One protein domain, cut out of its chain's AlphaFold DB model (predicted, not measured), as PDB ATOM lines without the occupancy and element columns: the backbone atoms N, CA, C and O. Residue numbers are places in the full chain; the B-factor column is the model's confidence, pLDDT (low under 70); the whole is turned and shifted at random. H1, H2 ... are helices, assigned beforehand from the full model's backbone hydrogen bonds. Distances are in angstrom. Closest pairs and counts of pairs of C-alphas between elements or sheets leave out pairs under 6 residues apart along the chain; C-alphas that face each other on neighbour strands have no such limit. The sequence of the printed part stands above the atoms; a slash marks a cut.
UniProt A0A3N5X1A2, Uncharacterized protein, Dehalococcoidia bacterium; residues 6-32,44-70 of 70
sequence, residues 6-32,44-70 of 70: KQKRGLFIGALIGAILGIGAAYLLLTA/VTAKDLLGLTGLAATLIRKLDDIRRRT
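AT A GLANCE: This is residues 6 to 32 and 44 to 70 of the 70 residues of an uncharacterized protein of Dehalococcoidia bacterium (UniProt A0A3N5X1A2). Two long helices, H1 and H2, make a narrow, flat V that is open between its arms: they are near each other where H1 begins and H2 ends, and spread toward the cut. They run in opposite directions along the longest axis. The printed part has 54 residues with two named helices, H1 then H2, and no named strand; the class is all helix. It is loose, with a radius of gyration of the C-alphas of 14.1 A, and spans 40 by 24 by 5 A.

IN THESE COORDINATES: H1, the longest helix by residues, holds residues 6 to 30 and is 36.0 A long from C-alpha 6 at (-5.223, 50.671, -19.707) to C-alpha 30. H2, residues 46 to 69, is 34.6 A long and ends at C-alpha 69 at (-0.626, 60.474, -19.375).

HOW THE PARTS SIT: H1 and H2 are near each other, with no pair of C-alphas within 8 A but 5 pairs within 10 A. Residues 14 to 32 and 44 to 62 stand free. In H1 and H2 every O i to N i+4 pair is within hydrogen-bond range.

THE WHOLE: Residues 33 to 43 are not printed, and C-alphas 32 and 44 are 14.9 A apart across this cut. The C-alphas of Lys 6 and Thr 70 are 7.3 A apart. Residues 6 to 8, 31 to 32 and 69 to 70 have pLDDT under 70.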
ATOM      1  N   LYS A   6      -6.585  50.386 -20.187       63.34
ATOM      2  CA  LYS A   6      -5.223  50.671 -19.707       63.34
ATOM      3  C   LYS A   6      -4.355  49.411 -19.601       63.34
ATOM      4  O   LYS A   6      -3.219  49.414 -20.071       63.34
ATOM      5  N   GLN A   7      -4.898  48.314 -19.071       66.31
ATOM      6  CA  GLN A   7      -4.190  47.032 -18.965       66.31
ATOM      7  C   GLN A   7      -3.931  46.411 -20.343       66.31
ATOM      8  O   GLN A   7      -2.842  45.894 -20.587       66.31
ATOM      9  N   LYS A   8      -4.879  46.541 -21.284       69.69
ATOM     10  CA  LYS A   8      -4.678  46.102 -22.679       69.69
ATOM     11  C   LYS A   8      -3.506  46.825 -23.345       69.69
ATOM     12  O   LYS A   8      -2.706  46.188 -24.021       69.69
ATOM     13  N   ARG A   9      -3.370  48.138 -23.134       70.31
ATOM     14  CA  ARG A   9      -2.243  48.922 -23.666       70.31
ATOM     15  C   ARG A   9      -0.900  48.491 -23.082       70.31
ATOM     16  O   ARG A   9       0.047  48.324 -23.842       70.31
ATOM     17  N   GLY A  10      -0.831  48.279 -21.766       73.38
ATOM     18  CA  GLY A  10       0.382  47.773 -21.114       73.38
ATOM     19  C   GLY A  10       0.803  46.407 -21.659       73.38
ATOM     20  O   GLY A  10       1.974  46.206 -21.978       73.38
ATOM     21  N   LEU A  11      -0.166  45.509 -21.866       76.88
ATOM     22  CA  LEU A  11       0.067  44.192 -22.459       76.88
ATOM     23  C   LEU A  11       0.582  44.291 -23.901       76.88
ATOM     24  O   LEU A  11       1.540  43.611 -24.250       76.88
ATOM     25  N   PHE A  12      -0.001  45.169 -24.723       77.50
ATOM     26  CA  PHE A  12       0.451  45.392 -26.100       77.50
ATOM     27  C   PHE A  12       1.874  45.949 -26.170       77.50
ATOM     28  O   PHE A  12       2.669  45.496 -26.986       77.50
ATOM     29  N   ILE A  13       2.208  46.913 -25.309       78.50
ATOM     30  CA  ILE A  13       3.550  47.507 -25.262       78.50
ATOM     31  C   ILE A  13       4.578  46.469 -24.800       78.50
ATOM     32  O   ILE A  13       5.624  46.326 -25.430       78.50
ATOM     33  N   GLY A  14       4.268  45.709 -23.745       76.56
ATOM     34  CA  GLY A  14       5.126  44.625 -23.265       76.56
ATOM     35  C   GLY A  14       5.326  43.530 -24.316       76.56
ATOM     36  O   GLY A  14       6.455  43.101 -24.541       76.56
ATOM     37  N   ALA A  15       4.259  43.138 -25.017       80.75
ATOM     38  CA  ALA A  15       4.327  42.168 -26.107       80.75
ATOM     39  C   ALA A  15       5.166  42.677 -27.288       80.75
ATOM     40  O   ALA A  15       5.957  41.919 -27.841       80.75
ATOM     41  N   LEU A  16       5.049  43.961 -27.646       82.19
ATOM     42  CA  LEU A  16       5.835  44.564 -28.723       82.19
ATOM     43  C   LEU A  16       7.330  44.604 -28.377       82.19
ATOM     44  O   LEU A  16       8.163  44.228 -29.197       82.19
ATOM     45  N   ILE A  17       7.673  45.014 -27.152       83.19
ATOM     46  CA  ILE A  17       9.061  45.024 -26.665       83.19
ATOM     47  C   ILE A  17       9.621  43.599 -26.623       83.19
ATOM     48  O   ILE A  17      10.724  43.361 -27.112       83.19
ATOM     49  N   GLY A  18       8.849  42.649 -26.088       82.25
ATOM     50  CA  GLY A  18       9.221  41.237 -26.048       82.25
ATOM     51  C   GLY A  18       9.441  40.647 -27.441       82.25
ATOM     52  O   GLY A  18      10.408  39.921 -27.642       82.25
ATOM     53  N   ALA A  19       8.609  41.008 -28.420       78.06
ATOM     54  CA  ALA A  19       8.767  40.571 -29.804       78.06
ATOM     55  C   ALA A  19      10.045  41.132 -30.445       78.06
ATOM     56  O   ALA A  19      10.789  40.381 -31.069       78.06
ATOM     57  N   ILE A  20      10.342  42.423 -30.256       80.12
ATOM     58  CA  ILE A  20      11.565  43.046 -30.789       80.12
ATOM     59  C   ILE A  20      12.815  42.410 -30.163       80.12
ATOM     60  O   ILE A  20      13.751  42.063 -30.881       80.12
ATOM     61  N   LEU A  21      12.817  42.209 -28.842       82.69
ATOM     62  CA  LEU A  21      13.909  41.528 -28.139       82.69
ATOM     63  C   LEU A  21      14.060  40.071 -28.588       82.69
ATOM     64  O   LEU A  21      15.178  39.622 -28.821       82.69
ATOM     65  N   GLY A  22      12.949  39.351 -28.750       82.38
ATOM     66  CA  GLY A  22      12.944  37.965 -29.213       82.38
ATOM     67  C   GLY A  22      13.495  37.817 -30.630       82.38
ATOM     68  O   GLY A  22      14.335  36.954 -30.864       82.38
ATOM     69  N   ILE A  23      13.090  38.693 -31.556       79.44
ATOM     70  CA  ILE A  23      13.608  38.712 -32.934       79.44
ATOM     71  C   ILE A  23      15.097  39.066 -32.944       79.44
ATOM     72  O   ILE A  23      15.864  38.410 -33.637       79.44
ATOM     73  N   GLY A  24      15.527  40.057 -32.156       77.88
ATOM     74  CA  GLY A  24      16.941  40.431 -32.056       77.88
ATOM     75  C   GLY A  24      17.821  39.303 -31.507       77.88
ATOM     76  O   GLY A  24      18.891  39.040 -32.046       77.88
ATOM     77  N   ALA A  25      17.350  38.594 -30.477       77.88
ATOM     78  CA  ALA A  25      18.045  37.434 -29.922       77.88
ATOM     79  C   ALA A  25      18.077  36.253 -30.904       77.88
ATOM     80  O   ALA A  25      19.119  35.626 -31.072       77.88
ATOM     81  N   ALA A  26      16.961  35.976 -31.588       74.81
ATOM     82  CA  ALA A  26      16.896  34.940 -32.614       74.81
ATOM     83  C   ALA A  26      17.828  35.255 -33.791       74.81
ATOM     84  O   ALA A  26      18.532  34.368 -34.252       74.81
ATOM     85  N   TYR A  27      17.879  36.514 -34.232       73.44
ATOM     86  CA  TYR A  27      18.782  36.958 -35.289       73.44
ATOM     87  C   TYR A  27      20.244  36.768 -34.889       73.44
ATOM     88  O   TYR A  27      20.981  36.162 -35.648       73.44
ATOM     89  N   LEU A  28      20.641  37.177 -33.676       75.19
ATOM     90  CA  LEU A  28      22.004  36.957 -33.173       75.19
ATOM     91  C   LEU A  28      22.388  35.474 -33.107       75.19
ATOM     92  O   LEU A  28      23.531  35.137 -33.403       75.19
ATOM     93  N   LEU A  29      21.451  34.601 -32.729       74.06
ATOM     94  CA  LEU A  29      21.670  33.153 -32.738       74.06
ATOM     95  C   LEU A  29      21.772  32.587 -34.158       74.06
ATOM     96  O   LEU A  29      22.511  31.633 -34.369       74.06
ATOM     97  N   LEU A  30      21.040  33.158 -35.118       71.69
ATOM     98  CA  LEU A  30      21.021  32.700 -36.507       71.69
ATOM     99  C   LEU A  30      22.217  33.214 -37.318       71.69
ATOM    100  O   LEU A  30      22.686  32.517 -38.205       71.69
ATOM    101  N   THR A  31      22.714  34.412 -37.009       67.06
ATOM    102  CA  THR A  31      23.944  34.983 -37.582       67.06
ATOM    103  C   THR A  31      25.196  34.590 -36.800       67.06
ATOM    104  O   THR A  31      26.251  35.193 -36.988       67.06
ATOM    105  N   ALA A  32      25.091  33.639 -35.868       62.38
ATOM    106  CA  ALA A  32      26.270  33.041 -35.265       62.38
ATOM    107  C   ALA A  32      27.026  32.297 -36.381       62.38
ATOM    108  O   ALA A  32      26.421  31.439 -37.022       62.38
ATOM    109  N   VAL A  44      31.093  46.332 -34.162       75.44
ATOM    110  CA  VAL A  44      30.163  47.355 -33.673       75.44
ATOM    111  C   VAL A  44      30.958  48.626 -33.397       75.44
ATOM    112  O   VAL A  44      31.874  48.629 -32.571       75.44
ATOM    113  N   THR A  45      30.630  49.713 -34.093       83.69
ATOM    114  CA  THR A  45      31.365  50.968 -33.927       83.69
ATOM    115  C   THR A  45      30.787  51.796 -32.782       83.69
ATOM    116  O   THR A  45      29.611  51.693 -32.429       83.69
ATOM    117  N   ALA A  46      31.599  52.691 -32.213       80.06
ATOM    118  CA  ALA A  46      31.140  53.628 -31.184       80.06
ATOM    119  C   ALA A  46      29.954  54.491 -31.657       80.06
ATOM    120  O   ALA A  46      29.099  54.865 -30.856       80.06
ATOM    121  N   LYS A  47      29.873  54.768 -32.965       81.50
ATOM    122  CA  LYS A  47      28.749  55.474 -33.588       81.50
ATOM    123  C   LYS A  47      27.455  54.658 -33.519       81.50
ATOM    124  O   LYS A  47      26.410  55.230 -33.221       81.50
ATOM    125  N   ASP A  48      27.535  53.349 -33.753       79.19
ATOM    126  CA  ASP A  48      26.380  52.447 -33.679       79.19
ATOM    127  C   ASP A  48      25.868  52.350 -32.246       79.19
ATOM    128  O   ASP A  48      24.663  52.456 -32.020       79.19
ATOM    129  N   LEU A  49      26.784  52.253 -31.274       79.44
ATOM    130  CA  LEU A  49      26.439  52.287 -29.854       79.44
ATOM    131  C   LEU A  49      25.719  53.584 -29.501       79.44
ATOM    132  O   LEU A  49      24.618  53.516 -28.971       79.44
ATOM    133  N   LEU A  50      26.281  54.746 -29.857       80.19
ATOM    134  CA  LEU A  50      25.677  56.052 -29.570       80.19
ATOM    135  C   LEU A  50      24.283  56.203 -30.204       80.19
ATOM    136  O   LEU A  50      23.366  56.751 -29.588       80.19
ATOM    137  N   GLY A  51      24.120  55.701 -31.433       80.12
ATOM    138  CA  GLY A  51      22.840  55.666 -32.135       80.12
ATOM    139  C   GLY A  51      21.815  54.791 -31.413       80.12
ATOM    140  O   GLY A  51      20.685  55.227 -31.187       80.12
ATOM    141  N   LEU A  52      22.223  53.596 -30.981       81.12
ATOM    142  CA  LEU A  52      21.390  52.685 -30.196       81.12
ATOM    143  C   LEU A  52      20.980  53.295 -28.856       81.12
ATOM    144  O   LEU A  52      19.799  53.242 -28.513       81.12
ATOM    145  N   THR A  53      21.899  53.925 -28.117       79.06
ATOM    146  CA  THR A  53      21.564  54.570 -26.838       79.06
ATOM    147  C   THR A  53      20.600  55.734 -27.031       79.06
ATOM    148  O   THR A  53      19.664  55.880 -26.247       79.06
ATOM    149  N   GLY A  54      20.775  56.539 -28.084       81.25
ATOM    150  CA  GLY A  54      19.857  57.635 -28.409       81.25
ATOM    151  C   GLY A  54      18.447  57.143 -28.756       81.25
ATOM    152  O   GLY A  54      17.449  57.684 -28.266       81.25
ATOM    153  N   LEU A  55      18.352  56.073 -29.551       82.56
ATOM    154  CA  LEU A  55      17.076  55.436 -29.884       82.56
ATOM    155  C   LEU A  55      16.417  54.806 -28.649       82.56
ATOM    156  O   LEU A  55      15.225  55.022 -28.420       82.56
ATOM    157  N   ALA A  56      17.186  54.101 -27.817       78.19
ATOM    158  CA  ALA A  56      16.708  53.514 -26.570       78.19
ATOM    159  C   ALA A  56      16.203  54.586 -25.591       78.19
ATOM    160  O   ALA A  56      15.101  54.463 -25.061       78.19
ATOM    161  N   ALA A  57      16.945  55.683 -25.409       80.19
ATOM    162  CA  ALA A  57      16.526  56.805 -24.570       80.19
ATOM    163  C   ALA A  57      15.224  57.448 -25.078       80.19
ATOM    164  O   ALA A  57      14.341  57.789 -24.289       80.19
ATOM    165  N   THR A  58      15.069  57.562 -26.400       83.44
ATOM    166  CA  THR A  58      13.843  58.080 -27.026       83.44
ATOM    167  C   THR A  58      12.655  57.150 -26.790       83.44
ATOM    168  O   THR A  58      11.562  57.618 -26.468       83.44
ATOM    169  N   LEU A  59      12.854  55.835 -26.914       80.75
ATOM    170  CA  LEU A  59      11.835  54.827 -26.619       80.75
ATOM    171  C   LEU A  59      11.418  54.867 -25.148       80.75
ATOM    172  O   LEU A  59      10.224  54.930 -24.866       80.75
ATOM    173  N   ILE A  60      12.384  54.911 -24.226       82.38
ATOM    174  CA  ILE A  60      12.131  55.016 -22.783       82.38
ATOM    175  C   ILE A  60      11.350  56.293 -22.474       82.38
ATOM    176  O   ILE A  60      10.354  56.239 -21.759       82.38
ATOM    177  N   ARG A  61      11.737  57.432 -23.060       80.38
ATOM    178  CA  ARG A  61      11.028  58.702 -22.867       80.38
ATOM    179  C   ARG A  61       9.596  58.649 -23.390       80.38
ATOM    180  O   ARG A  61       8.685  59.081 -22.694       80.38
ATOM    181  N   LYS A  62       9.374  58.088 -24.582       80.12
ATOM    182  CA  LYS A  62       8.019  57.904 -25.129       80.12
ATOM    183  C   LYS A  62       7.177  56.975 -24.256       80.12
ATOM    184  O   LYS A  62       5.981  57.205 -24.098       80.12
ATOM    185  N   LEU A  63       7.791  55.945 -23.681       77.06
ATOM    186  CA  LEU A  63       7.127  55.025 -22.765       77.06
ATOM    187  C   LEU A  63       6.762  55.716 -21.442       77.06
ATOM    188  O   LEU A  63       5.648  55.532 -20.953       77.06
ATOM    189  N   ASP A  64       7.648  56.562 -20.911       81.31
ATOM    190  CA  ASP A  64       7.384  57.353 -19.704       81.31
ATOM    191  C   ASP A  64       6.302  58.420 -19.941       81.31
ATOM    192  O   ASP A  64       5.407  58.586 -19.114       81.31
ATOM    193  N   ASP A  65       6.289  59.070 -21.110       80.25
ATOM    194  CA  ASP A  65       5.228  60.011 -21.502       80.25
ATOM    195  C   ASP A  65       3.855  59.322 -21.593       80.25
ATOM    196  O   ASP A  65       2.843  59.876 -21.154       80.25
ATOM    197  N   ILE A  66       3.799  58.096 -22.129       74.38
ATOM    198  CA  ILE A  66       2.565  57.294 -22.160       74.38
ATOM    199  C   ILE A  66       2.144  56.902 -20.739       74.38
ATOM    200  O   ILE A  66       0.958  56.991 -20.412       74.38
ATOM    201  N   ARG A  67       3.099  56.501 -19.891       70.88
ATOM    202  CA  ARG A  67       2.844  56.132 -18.493       70.88
ATOM    203  C   ARG A  67       2.320  57.311 -17.675       70.88
ATOM    204  O   ARG A  67       1.402  57.114 -16.895       70.88
ATOM    205  N   ARG A  68       2.862  58.520 -17.855       71.00
ATOM    206  CA  ARG A  68       2.427  59.729 -17.129       71.00
ATOM    207  C   ARG A  68       1.071  60.268 -17.579       71.00
ATOM    208  O   ARG A  68       0.409  60.941 -16.799       71.00
ATOM    209  N   ARG A  69       0.673  60.031 -18.833       59.06
ATOM    210  CA  ARG A  69      -0.626  60.474 -19.375       59.06
ATOM    211  C   ARG A  69      -1.774  59.495 -19.120       59.06
ATOM    212  O   ARG A  69      -2.915  59.828 -19.435       59.06
ATOM    213  N   THR A  70      -1.479  58.297 -18.620       50.12
ATOM    214  CA  THR A  70      -2.464  57.254 -18.311       50.12
ATOM    215  C   THR A  70      -2.774  57.264 -16.826       50.12
ATOM    216  O   THR A  70      -3.970  57.115 -16.491       50.12
TER     217      THR A  70